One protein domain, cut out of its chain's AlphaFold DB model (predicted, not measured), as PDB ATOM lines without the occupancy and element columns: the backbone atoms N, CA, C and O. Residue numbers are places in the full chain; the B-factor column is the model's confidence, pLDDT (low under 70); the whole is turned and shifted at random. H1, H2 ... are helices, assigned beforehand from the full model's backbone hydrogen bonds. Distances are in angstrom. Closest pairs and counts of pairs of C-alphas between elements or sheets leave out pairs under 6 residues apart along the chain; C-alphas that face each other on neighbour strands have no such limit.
ATOM      1  N   ASP A 333     -21.046  42.205  29.333       88.38
ATOM      2  CA  ASP A 333     -22.005  41.562  30.234       88.38
ATOM      3  C   ASP A 333     -21.409  40.324  30.916       88.38
ATOM      4  O   ASP A 333     -21.464  40.229  32.140       88.38
ATOM      5  N   PHE A 334     -20.764  39.434  30.154       86.62
ATOM      6  CA  PHE A 334     -20.108  38.233  30.674       86.62
ATOM      7  C   PHE A 334     -19.059  38.570  31.739       86.62
ATOM      8  O   PHE A 334     -19.103  38.035  32.846       86.62
ATOM      9  N   TYR A 335     -18.136  39.488  31.441       86.62
ATOM     10  CA  TYR A 335     -17.078  39.847  32.389       86.62
ATOM     11  C   TYR A 335     -17.602  40.620  33.602       86.62
ATOM     12  O   TYR A 335     -17.095  40.418  34.700       86.62
ATOM     13  N   LEU A 336     -18.626  41.463  33.447       86.38
ATOM     14  CA  LEU A 336     -19.241  42.177  34.570       86.38
ATOM     15  C   LEU A 336     -20.120  41.271  35.439       86.38
ATOM     16  O   LEU A 336     -20.196  41.478  36.647       86.38
ATOM     17  N   HIS A 337     -20.769  40.264  34.854       82.50
ATOM     18  CA  HIS A 337     -21.479  39.231  35.603       82.50
ATOM     19  C   HIS A 337     -20.501  38.418  36.455       82.50
ATOM     20  O   HIS A 337     -20.678  38.302  37.665       82.50
ATOM     21  N   ASN A 338     -19.419  37.952  35.839       72.00
ATOM     22  CA  ASN A 338     -18.346  37.203  36.491       72.00
ATOM     23  C   ASN A 338     -17.552  38.054  37.497       72.00
ATOM     24  O   ASN A 338     -17.006  37.541  38.468       72.00
ATOM     25  N   ALA A 339     -17.571  39.384  37.359       71.25
ATOM     26  CA  ALA A 339     -17.021  40.303  38.356       71.25
ATOM     27  C   ALA A 339     -17.699  40.197  39.733       71.25
ATOM     28  O   ALA A 339     -17.147  40.655  40.729       71.25
ATOM     29  N   THR A 340     -18.892  39.601  39.814       62.41
ATOM     30  CA  THR A 340     -19.541  39.300  41.099       62.41
ATOM     31  C   THR A 340     -18.845  38.167  41.859       62.41
ATOM     32  O   THR A 340     -19.091  38.016  43.054       62.41
ATOM     33  N   SER A 341     -17.967  37.406  41.190       64.38
ATOM     34  CA  SER A 341     -17.007  36.471  41.772       64.38
ATOM     35  C   SER A 341     -15.634  37.139  41.846       64.38
ATOM     36  O   SER A 341     -14.910  37.251  40.852       64.38
ATOM     37  N   PRO A 342     -15.193  37.564  43.028       60.91
ATOM     38  CA  PRO A 342     -13.924  38.270  43.110       60.91
ATOM     39  C   PRO A 342     -12.702  37.365  42.884       60.91
ATOM     40  O   PRO A 342     -11.629  37.851  42.550       60.91
ATOM     41  N   THR A 343     -12.858  36.042  42.994       59.25
ATOM     42  CA  THR A 343     -11.840  35.082  42.536       59.25
ATOM     43  C   THR A 343     -11.607  35.205  41.035       59.25
ATOM     44  O   THR A 343     -10.467  35.165  40.575       59.25
ATOM     45  N   GLU A 344     -12.682  35.382  40.264       66.81
ATOM     46  CA  GLU A 344     -12.589  35.618  38.827       66.81
ATOM     47  C   GLU A 344     -12.044  37.016  38.529       66.81
ATOM     48  O   GLU A 344     -11.274  37.160  37.577       66.81
ATOM     49  N   MET A 345     -12.360  38.019  39.362       70.25
ATOM     50  CA  MET A 345     -11.738  39.346  39.271       70.25
ATOM     51  C   MET A 345     -10.226  39.292  39.498       70.25
ATOM     52  O   MET A 345      -9.491  39.873  38.705       70.25
ATOM     53  N   ASP A 346      -9.760  38.581  40.528       68.81
ATOM     54  CA  ASP A 346      -8.334  38.449  40.845       68.81
ATOM     55  C   ASP A 346      -7.597  37.660  39.748       68.81
ATOM     56  O   ASP A 346      -6.512  38.043  39.311       68.81
ATOM     57  N   GLN A 347      -8.198  36.581  39.233       70.25
ATOM     58  CA  GLN A 347      -7.603  35.779  38.154       70.25
ATOM     59  C   GLN A 347      -7.527  36.513  36.821       70.25
ATOM     60  O   GLN A 347      -6.606  36.283  36.038       70.25
ATOM     61  N   ASN A 348      -8.491  37.389  36.556       78.00
ATOM     62  CA  ASN A 348      -8.607  38.096  35.291       78.00
ATOM     63  C   ASN A 348      -8.369  39.605  35.453       78.00
ATOM     64  O   ASN A 348      -8.828  40.392  34.631       78.00
ATOM     65  N   GLU A 349      -7.608  40.031  36.466       83.38
ATOM     66  CA  GLU A 349      -7.461  41.444  36.851       83.38
ATOM     67  C   GLU A 349      -7.118  42.358  35.660       83.38
ATOM     68  O   GLU A 349      -7.699  43.430  35.488       83.38
ATOM     69  N   LYS A 350      -6.214  41.912  34.774       86.00
ATOM     70  CA  LYS A 350      -5.806  42.667  33.575       86.00
ATOM     71  C   LYS A 350      -6.965  42.914  32.605       86.00
ATOM     72  O   LYS A 350      -7.098  44.033  32.110       86.00
ATOM     73  N   ILE A 351      -7.786  41.895  32.336       88.25
ATOM     74  CA  ILE A 351      -8.927  42.042  31.422       88.25
ATOM     75  C   ILE A 351     -10.037  42.845  32.069       88.25
ATOM     76  O   ILE A 351     -10.611  43.703  31.412       88.25
ATOM     77  N   MET A 352     -10.241  42.670  33.371       88.62
ATOM     78  CA  MET A 352     -11.223  43.424  34.135       88.62
ATOM     79  C   MET A 352     -10.880  44.916  34.192       88.62
ATOM     80  O   MET A 352     -11.768  45.748  34.039       88.62
ATOM     81  N   LYS A 353      -9.594  45.275  34.297       90.00
ATOM     82  CA  LYS A 353      -9.129  46.665  34.155       90.00
ATOM     83  C   LYS A 353      -9.407  47.236  32.763       90.00
ATOM     84  O   LYS A 353      -9.887  48.360  32.655       90.00
ATOM     85  N   ASN A 354      -9.166  46.473  31.695       90.94
ATOM     86  CA  ASN A 354      -9.489  46.929  30.337       90.94
ATOM     87  C   ASN A 354     -11.006  47.027  30.101       90.94
ATOM     88  O   ASN A 354     -11.452  47.956  29.431       90.94
ATOM     89  N   VAL A 355     -11.800  46.120  30.679       93.00
ATOM     90  CA  VAL A 355     -13.270  46.185  30.694       93.00
ATOM     91  C   VAL A 355     -13.728  47.457  31.403       93.00
ATOM     92  O   VAL A 355     -14.499  48.216  30.827       93.00
ATOM     93  N   LEU A 356     -13.205  47.747  32.598       92.25
ATOM     94  CA  LEU A 356     -13.491  48.979  33.333       92.25
ATOM     95  C   LEU A 356     -13.169  50.222  32.494       92.25
ATOM     96  O   LEU A 356     -14.026  51.092  32.341       92.25
ATOM     97  N   MET A 357     -11.965  50.290  31.914       91.56
ATOM     98  CA  MET A 357     -11.542  51.409  31.064       91.56
ATOM     99  C   MET A 357     -12.458  51.587  29.851       91.56
ATOM    100  O   MET A 357     -12.823  52.713  29.515       91.56
ATOM    101  N   LEU A 358     -12.854  50.493  29.200       92.94
ATOM    102  CA  LEU A 358     -13.739  50.533  28.042       92.94
ATOM    103  C   LEU A 358     -15.153  50.983  28.428       92.94
ATOM    104  O   LEU A 358     -15.706  51.858  27.768       92.94
ATOM    105  N   VAL A 359     -15.719  50.461  29.518       93.31
ATOM    106  CA  VAL A 359     -17.032  50.887  30.033       93.31
ATOM    107  C   VAL A 359     -17.002  52.362  30.439       93.31
ATOM    108  O   VAL A 359     -17.924  53.109  30.113       93.31
ATOM    109  N   GLN A 360     -15.921  52.817  31.075       92.06
ATOM    110  CA  GLN A 360     -15.714  54.228  31.392       92.06
ATOM    111  C   GLN A 360     -15.646  55.090  30.127       92.06
ATOM    112  O   GLN A 360     -16.240  56.172  30.096       92.06
ATOM    113  N   HIS A 361     -14.948  54.620  29.092       90.31
ATOM    114  CA  HIS A 361     -14.835  55.312  27.812       90.31
ATOM    115  C   HIS A 361     -16.193  55.421  27.099       90.31
ATOM    116  O   HIS A 361     -16.566  56.507  26.656       90.31
ATOM    117  N   ILE A 362     -16.951  54.320  27.045       91.00
ATOM    118  CA  ILE A 362     -18.305  54.271  26.476       91.00
ATOM    119  C   ILE A 362     -19.232  55.226  27.234       91.00
ATOM    120  O   ILE A 362     -19.933  56.021  26.617       91.00
ATOM    121  N   GLY A 363     -19.223  55.175  28.567       87.62
ATOM    122  CA  GLY A 363     -20.127  55.969  29.394       87.62
ATOM    123  C   GLY A 363     -19.831  57.469  29.395       87.62
ATOM    124  O   GLY A 363     -20.759  58.267  29.470       87.62
ATOM    125  N   SER A 364     -18.558  57.858  29.251       85.88
ATOM    126  CA  SER A 364     -18.137  59.269  29.227       85.88
ATOM    127  C   SER A 364     -18.324  59.949  27.860       85.88
ATOM    128  O   SER A 364     -17.909  61.096  27.693       85.88
ATOM    129  N   ASN A 365     -18.861  59.243  26.859       84.19
ATOM    130  CA  ASN A 365     -19.039  59.745  25.500       84.19
ATOM    131  C   ASN A 365     -20.505  59.604  25.068       84.19
ATOM    132  O   ASN A 365     -20.984  58.489  24.866       84.19
ATOM    133  N   ASP A 366     -21.191  60.730  24.858       81.62
ATOM    134  CA  ASP A 366     -22.621  60.779  24.509       81.62
ATOM    135  C   ASP A 366     -22.971  59.970  23.241       81.62
ATOM    136  O   ASP A 366     -24.082  59.453  23.112       81.62
ATOM    137  N   ILE A 367     -22.022  59.802  22.307       84.25
ATOM    138  CA  ILE A 367     -22.218  58.999  21.086       84.25
ATOM    139  C   ILE A 367     -22.438  57.520  21.447       84.25
ATOM    140  O   ILE A 367     -23.295  56.847  20.863       84.25
ATOM    141  N   TRP A 368     -21.668  57.019  22.417       88.25
ATOM    142  CA  TRP A 368     -21.586  55.603  22.776       88.25
ATOM    143  C   TRP A 368     -22.397  55.245  24.021       88.25
ATOM    144  O   TRP A 368     -22.740  54.078  24.185       88.25
ATOM    145  N   ARG A 369     -22.749  56.218  24.873       87.88
ATOM    146  CA  ARG A 369     -23.390  56.005  26.185       87.88
ATOM    147  C   ARG A 369     -24.619  55.095  26.126       87.88
ATOM    148  O   ARG A 369     -24.795  54.246  26.998       87.88
ATOM    149  N   LYS A 370     -25.417  55.184  25.052       86.06
ATOM    150  CA  LYS A 370     -26.594  54.319  24.831       86.06
ATOM    151  C   LYS A 370     -26.270  52.822  24.796       86.06
ATOM    152  O   LYS A 370     -27.146  52.026  25.111       86.06
ATOM    153  N   LEU A 371     -25.037  52.423  24.481       88.56
ATOM    154  CA  LEU A 371     -24.618  51.019  24.523       88.56
ATOM    155  C   LEU A 371     -24.724  50.418  25.937       88.56
ATOM    156  O   LEU A 371     -24.918  49.214  26.060       88.56
ATOM    157  N   LEU A 372     -24.644  51.235  26.998       88.75
ATOM    158  CA  LEU A 372     -24.696  50.760  28.387       88.75
ATOM    159  C   LEU A 372     -26.098  50.353  28.855       88.75
ATOM    160  O   LEU A 372     -26.220  49.598  29.820       88.75
ATOM    161  N   ILE A 373     -27.142  50.852  28.188       86.19
ATOM    162  CA  ILE A 373     -28.551  50.606  28.537       86.19
ATOM    163  C   ILE A 373     -29.223  49.584  27.612       86.19
ATOM    164  O   ILE A 373     -30.347  49.156  27.876       86.19
ATOM    165  N   ILE A 374     -28.551  49.171  26.534       82.62
ATOM    166  CA  ILE A 374     -29.034  48.083  25.682       82.62
ATOM    167  C   ILE A 374     -29.059  46.803  26.518       82.62
ATOM    168  O   ILE A 374     -28.057  46.414  27.117       82.62
ATOM    169  N   SER A 375     -30.224  46.165  26.566       73.00
ATOM    170  CA  SER A 375     -30.419  44.902  27.276       73.00
ATOM    171  C   SER A 375     -30.170  43.723  26.337       73.00
ATOM    172  O   SER A 375     -30.640  43.728  25.196       73.00
ATOM    173  N   ASP A 376     -29.461  42.708  26.828       62.09
ATOM    174  CA  ASP A 376     -29.332  41.401  26.181       62.09
ATOM    175  C   ASP A 376     -29.874  40.343  27.155       62.09
ATOM    176  O   ASP A 376     -29.249  40.006  28.158       62.09
ATOM    177  N   GLY A 377     -31.120  39.909  26.951       63.53
ATOM    178  CA  GLY A 377     -31.833  39.080  27.929       63.53
ATOM    179  C   GLY A 377     -32.411  39.888  29.099       63.53
ATOM    180  O   GLY A 377     -33.278  40.731  28.884       63.53
ATOM    181  N   GLN A 378     -31.994  39.591  30.338       54.59
ATOM    182  CA  GLN A 378     -32.614  40.137  31.563       54.59
ATOM    183  C   GLN A 378     -31.883  41.335  32.200       54.59
ATOM    184  O   GLN A 378     -32.414  41.924  33.140       54.59
ATOM    185  N   SER A 379     -30.692  41.717  31.725       67.88
ATOM    186  CA  SER A 379     -29.924  42.835  32.297       67.88
ATOM    187  C   SER A 379     -29.125  43.608  31.249       67.88
ATOM    188  O   SER A 379     -28.647  43.036  30.274       67.88
ATOM    189  N   SER A 380     -28.957  44.913  31.470       85.62
ATOM    190  CA  SER A 380     -28.008  45.760  30.736       85.62
ATOM    191  C   SER A 380     -26.659  45.859  31.460       85.62
ATOM    192  O   SER A 380     -26.550  45.528  32.646       85.62
ATOM    193  N   ILE A 381     -25.642  46.401  30.781       88.94
ATOM    194  CA  ILE A 381     -24.344  46.725  31.397       88.94
ATOM    195  C   ILE A 381     -24.539  47.646  32.611       88.94
ATOM    196  O   ILE A 381     -23.912  47.437  33.649       88.94
ATOM    197  N   LEU A 382     -25.445  48.625  32.523       87.44
ATOM    198  CA  LEU A 382     -25.759  49.504  33.647       87.44
ATOM    199  C   LEU A 382     -26.342  48.731  34.841       87.44
ATOM    200  O   LEU A 382     -25.944  48.980  35.976       87.44
ATOM    201  N   ASN A 383     -27.225  47.751  34.602       84.25
ATOM    202  CA  ASN A 383     -27.740  46.892  35.674       84.25
ATOM    203  C   ASN A 383     -26.624  46.050  36.312       84.25
ATOM    204  O   ASN A 383     -26.598  45.902  37.531       84.25
ATOM    205  N   ARG A 384     -25.672  45.532  35.522       84.44
ATOM    206  CA  ARG A 384     -24.501  44.811  36.058       84.44
ATOM    207  C   ARG A 384     -23.637  45.713  36.936       84.44
ATOM    208  O   ARG A 384     -23.270  45.324  38.040       84.44
ATOM    209  N   LEU A 385     -23.362  46.937  36.484       87.69
ATOM    210  CA  LEU A 385     -22.634  47.935  37.269       87.69
ATOM    211  C   LEU A 385     -23.367  48.295  38.569       87.69
ATOM    212  O   LEU A 385     -22.718  48.468  39.598       87.69
ATOM    213  N   GLN A 386     -24.702  48.359  38.549       84.94
ATOM    214  CA  GLN A 386     -25.514  48.568  39.748       84.94
ATOM    215  C   GLN A 386     -25.353  47.420  40.752       84.94
ATOM    216  O   GLN A 386     -25.196  47.671  41.945       84.94
ATOM    217  N   ILE A 387     -25.351  46.168  40.281       79.25
ATOM    218  CA  ILE A 387     -25.105  44.992  41.131       79.25
ATOM    219  C   ILE A 387     -23.714  45.090  41.769       79.25
ATOM    220  O   ILE A 387     -23.596  44.978  42.985       79.25
ATOM    221  N   LEU A 388     -22.672  45.393  40.986       81.88
ATOM    222  CA  LEU A 388     -21.309  45.577  41.509       81.88
ATOM    223  C   LEU A 388     -21.212  46.747  42.495       81.88
ATOM    224  O   LEU A 388     -20.516  46.653  43.504       81.88
ATOM    225  N   HIS A 389     -21.938  47.836  42.243       85.56
ATOM    226  CA  HIS A 389     -22.035  48.944  43.181       85.56
ATOM    227  C   HIS A 389     -22.647  48.497  44.511       85.56
ATOM    228  O   HIS A 389     -22.074  48.767  45.566       85.56
ATOM    229  N   ASN A 390     -23.771  47.783  44.474       79.88
ATOM    230  CA  ASN A 390     -24.431  47.272  45.673       79.88
ATOM    231  C   ASN A 390     -23.517  46.305  46.437       79.88
ATOM    232  O   ASN A 390     -23.359  46.451  47.649       79.88
ATOM    233  N   LEU A 391     -22.852  45.390  45.728       73.94
ATOM    234  CA  LEU A 391     -21.840  44.489  46.283       73.94
ATOM    235  C   LEU A 391     -20.714  45.252  46.982       73.94
ATOM    236  O   LEU A 391     -20.344  44.921  48.106       73.94
ATOM    237  N   TYR A 392     -20.197  46.315  46.363       80.25
ATOM    238  CA  TYR A 392     -19.173  47.150  46.979       80.25
ATOM    239  C   TYR A 392     -19.671  47.839  48.253       80.25
ATOM    240  O   TYR A 392     -18.975  47.806  49.271       80.25
ATOM    241  N   GLN A 393     -20.868  48.436  48.232       79.12
ATOM    242  CA  GLN A 393     -21.428  49.090  49.421       79.12
ATOM    243  C   GLN A 393     -21.620  48.101  50.572       79.12
ATOM    244  O   GLN A 393     -21.321  48.434  51.718       79.12
ATOM    245  N   LYS A 394     -22.042  46.870  50.270       70.62
ATOM    246  CA  LYS A 394     -22.137  45.788  51.255       70.62
ATOM    247  C   LYS A 394     -20.757  45.349  51.748       70.62
ATOM    248  O   LYS A 394     -20.540  45.222  52.943       70.62
ATOM    249  N   SER A 395     -19.763  45.210  50.870       69.31
ATOM    250  CA  SER A 395     -18.396  44.844  51.281       69.31
ATOM    251  C   SER A 395     -17.784  45.849  52.271       69.31
ATOM    252  O   SER A 395     -17.066  45.460  53.194       69.31
ATOM    253  N   LYS A 396     -18.134  47.137  52.143       70.38
ATOM    254  CA  LYS A 396     -17.711  48.193  53.073       70.38
ATOM    255  C   LYS A 396     -18.239  47.988  54.490       70.38
ATOM    256  O   LYS A 396     -17.538  48.358  55.431       70.38
ATOM    257  N   SER A 397     -19.430  47.407  54.669       64.56
ATOM    258  CA  SER A 397     -19.987  47.185  56.012       64.56
ATOM    259  C   SER A 397     -19.244  46.104  56.797       64.56
ATOM    260  O   SER A 397     -19.317  46.099  58.020       64.56
ATOM    261  N   PHE A 398     -18.474  45.243  56.123       58.16
ATOM    262  CA  PHE A 398     -17.669  44.190  56.753       58.16
ATOM    263  C   PHE A 398     -16.234  44.631  57.124       58.16
ATOM    264  O   PHE A 398     -15.425  43.807  57.541       58.16
ATOM    265  N   ALA A 399     -15.904  45.925  56.995       52.41
ATOM    266  CA  ALA A 399     -14.716  46.605  57.543       52.41
ATOM    267  C   ALA A 399     -13.304  46.051  57.205       52.41
ATOM    268  O   ALA A 399     -12.318  46.586  57.712       52.41
ATOM    269  N   MET A 400     -13.154  45.037  56.341       52.34
ATOM    270  CA  MET A 400     -11.863  44.367  56.073       52.34
ATOM    271  C   MET A 400     -11.338  44.457  54.624       52.34
ATOM    272  O   MET A 400     -10.325  43.832  54.309       52.34
ATOM    273  N   PHE A 401     -11.969  45.233  53.736       57.78
ATOM    274  CA  PHE A 401     -11.605  45.284  52.313       57.78
ATOM    275  C   PHE A 401     -11.394  46.724  51.813       57.78
ATOM    276  O   PHE A 401     -12.236  47.593  52.030       57.78
ATOM    277  N   ASP A 402     -10.276  46.971  51.122       59.62
ATOM    278  CA  ASP A 402      -9.939  48.257  50.485       59.62
ATOM    279  C   ASP A 402     -10.731  48.508  49.190       59.62
ATOM    280  O   ASP A 402     -10.659  49.590  48.606       59.62
ATOM    281  N   GLY A 403     -11.532  47.531  48.760       63.56
ATOM    282  CA  GLY A 403     -12.417  47.650  47.616       63.56
ATOM    283  C   GLY A 403     -11.785  47.256  46.288       63.56
ATOM    284  O   GLY A 403     -12.533  46.907  45.380       63.56
ATOM    285  N   GLY A 404     -10.454  47.291  46.160       78.75
ATOM    286  CA  GLY A 404      -9.725  46.985  44.924       78.75
ATOM    287  C   GLY A 404     -10.425  47.481  43.649       78.75
ATOM    288  O   GLY A 404     -11.011  48.564  43.614       78.75
ATOM    289  N   LEU A 405     -10.440  46.634  42.620       80.06
ATOM    290  CA  LEU A 405     -11.106  46.912  41.345       80.06
ATOM    291  C   LEU A 405     -12.645  47.004  41.466       80.06
ATOM    292  O   LEU A 405     -13.287  47.721  40.700       80.06
ATOM    293  N   LEU A 406     -13.251  46.327  42.450       81.94
ATOM    294  CA  LEU A 406     -14.695  46.389  42.714       81.94
ATOM    295  C   LEU A 406     -15.125  47.814  43.113       81.94
ATOM    296  O   LEU A 406     -16.176  48.291  42.681       81.94
ATOM    297  N   SER A 407     -14.285  48.526  43.868       85.38
ATOM    298  CA  SER A 407     -14.514  49.933  44.205       85.38
ATOM    299  C   SER A 407     -14.495  50.837  42.982       85.38
ATOM    300  O   SER A 407     -15.315  51.748  42.885       85.38
ATOM    301  N   GLU A 408     -13.609  50.564  42.024       88.94
ATOM    302  CA  GLU A 408     -13.495  51.347  40.798       88.94
ATOM    303  C   GLU A 408     -14.755  51.192  39.932       88.94
ATOM    304  O   GLU A 408     -15.319  52.191  39.483       88.94
ATOM    305  N   PHE A 409     -15.269  49.963  39.781       88.00
ATOM    306  CA  PHE A 409     -16.553  49.710  39.112       88.00
ATOM    307  C   PHE A 409     -17.728  50.385  39.828       88.00
ATOM    308  O   PHE A 409     -18.586  50.991  39.184       88.00
ATOM    309  N   ALA A 410     -17.765  50.321  41.159       85.75
ATOM    310  CA  ALA A 410     -18.828  50.934  41.943       85.75
ATOM    311  C   ALA A 410     -18.827  52.468  41.851       85.75
ATOM    312  O   ALA A 410     -19.894  53.079  41.761       85.75
ATOM    313  N   LEU A 411     -17.646  53.092  41.856       88.56
ATOM    314  CA  LEU A 411     -17.486  54.533  41.646       88.56
ATOM    315  C   LEU A 411     -17.887  54.931  40.224       88.56
ATOM    316  O   LEU A 411     -18.561  55.947  40.036       88.56
ATOM    317  N   LEU A 412     -17.522  54.112  39.232       90.25
ATOM    318  CA  LEU A 412     -17.932  54.322  37.850       90.25
ATOM    319  C   LEU A 412     -19.457  54.299  37.712       90.25
ATOM    320  O   LEU A 412     -20.011  55.200  37.085       90.25
ATOM    321  N   TYR A 413     -20.142  53.339  38.343       90.31
ATOM    322  CA  TYR A 413     -21.607  53.302  38.372       90.31
ATOM    323  C   TYR A 413     -22.203  54.593  38.937       90.31
ATOM    324  O   TYR A 413     -23.063  55.191  38.299       90.31
ATOM    325  N   SER A 414     -21.733  55.059  40.102       88.50
ATOM    326  CA  SER A 414     -22.254  56.290  40.714       88.50
ATOM    327  C   SER A 414     -22.127  57.498  39.792       88.50
ATOM    328  O   SER A 414     -23.049  58.308  39.721       88.50
ATOM    329  N   LYS A 415     -21.011  57.601  39.061       87.69
ATOM    330  CA  LYS A 415     -20.816  58.650  38.060       87.69
ATOM    331  C   LYS A 415     -21.807  58.496  36.900       87.69
ATOM    332  O   LYS A 415     -22.587  59.403  36.629       87.69
ATOM    333  N   LEU A 416     -21.809  57.334  36.248       86.75
ATOM    334  CA  LEU A 416     -22.594  57.098  35.034       86.75
ATOM    335  C   LEU A 416     -24.104  57.124  35.270       86.75
ATOM    336  O   LEU A 416     -24.827  57.644  34.429       86.75
ATOM    337  N   ASN A 417     -24.592  56.608  36.402       84.25
ATOM    338  CA  ASN A 417     -26.021  56.592  36.708       84.25
ATOM    339  C   ASN A 417     -26.598  58.015  36.752       84.25
ATOM    340  O   ASN A 417     -27.663  58.254  36.202       84.25
ATOM    341  N   SER A 418     -25.858  58.981  37.311       76.25
ATOM    342  CA  SER A 418     -26.292  60.384  37.324       76.25
ATOM    343  C   SER A 418     -26.339  61.027  35.931       76.25
ATOM    344  O   SER A 418     -27.242  61.810  35.654       76.25
ATOM    345  N   GLU A 419     -25.407  60.672  35.041       74.19
ATOM    346  CA  GLU A 419     -25.392  61.134  33.646       74.19
ATOM    347  C   GLU A 419     -26.531  60.494  32.826       74.19
ATOM    348  O   GLU A 419     -27.199  61.167  32.045       74.19
ATOM    349  N   ILE A 420     -26.797  59.200  33.037       74.12
ATOM    350  CA  ILE A 420     -27.831  58.443  32.314       74.12
ATOM    351  C   ILE A 420     -29.243  58.797  32.802       74.12
ATOM    352  O   ILE A 420     -30.154  58.901  31.984       74.12
ATOM    353  N   GLU A 421     -29.456  59.033  34.101       68.81
ATOM    354  CA  GLU A 421     -30.752  59.480  34.637       68.81
ATOM    355  C   GLU A 421     -31.175  60.846  34.068       68.81
ATOM    356  O   GLU A 421     -32.360  61.064  33.810       68.81
ATOM    357  N   GLN A 422     -30.217  61.741  33.802       63.97
ATOM    358  CA  GLN A 422     -30.474  63.023  33.137       63.97
ATOM    359  C   GLN A 422     -30.903  62.844  31.665       63.97
ATOM    360  O   GLN A 422     -31.778  63.571  31.190       63.97
ATOM    361  N   GLU A 423     -30.364  61.843  30.956       59.53
ATOM    362  CA  GLU A 423     -30.796  61.465  29.597       59.53
ATOM    363  C   GLU A 423     -32.136  60.705  29.575       59.53
ATOM    364  O   GLU A 423     -32.944  60.886  28.665       59.53
ATOM    365  N   ALA A 424     -32.415  59.868  30.576       55.09
ATOM    366  CA  ALA A 424     -33.662  59.106  30.666       55.09
ATOM    367  C   ALA A 424     -34.876  60.002  30.970       55.09
ATOM    368  O   ALA A 424     -35.978  59.747  30.483       55.09
ATOM    369  N   GLN A 425     -34.681  61.109  31.695       50.06
ATOM    370  CA  GLN A 425     -35.735  62.095  31.975       50.06
ATOM    371  C   GLN A 425     -36.244  62.841  30.727       50.06
ATOM    372  O   GLN A 425     -37.270  63.516  30.804       50.06
TER     373      GLN A 425
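AT A GLANCE: This is residues 333 to 425 of the 696 residues of the protein "Hypothetical protein" of Dimorphilus gyrociliatus (UniProt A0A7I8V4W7). Two long helices, H5 and H6, cross as an X, and H3 runs alongside H6. Short H1 packs on residues 381 to 388 of H5, and H4 on the end of H3. The printed part has 93 residues, with six named helices, H1 to H6 in that order along the chain, and no named strand; its class is all helix, with 69 of the 93 printed residues in the helices, and it is compact, with a radius of gyration of the C-alphas of 13.0 A and spans of 38 by 25 by 24 A.

HOW THE PARTS SIT: H1, residues 333 to 338, touches H5, residues 381 to 397; the closest C-alphas, Asp 333 and Ile 381, are 5.8 A apart. H2, residues 342 to 347, is close to but not clearly touching H3, residues 349 to 363: closest C-alphas Met 345 and Met 352, 6.6 A. Residues 359 to 363 touch H4, residues 369 to 372: closest C-alphas Gly 363 and Arg 369, 4.6 A. H6, residues 404 to 424, touches H3 at a shallow tilt of 16 degrees, the same way: closest C-alphas Gly 363 and Leu 416, 6.3 A. H6 touches H5 at a steep tilt of 50 degrees, opposite ways: closest C-alphas His 389 and Ala 410, 4.0 A. Every O i to N i+4 pair is within hydrogen-bond range in H1, H2 and H3, 12 of 13 in H5 and 14 of 17 in H6; H4 is too short for one.

IN THESE COORDINATES: H1 begins at C-alpha 333 (-22.005, 41.562, 30.234). From first to last C-alpha H3 measures 20.7 A, H5 25.0 A and H6 30.4 A. H6 has a kink of 30 degrees near residue 418 and ends at C-alpha 424 (-33.662, 59.106, 30.666).

THE WHOLE: The printed part has no cut and no long link. In this model 23 residues have pLDDT under 70, among them 397 to 403.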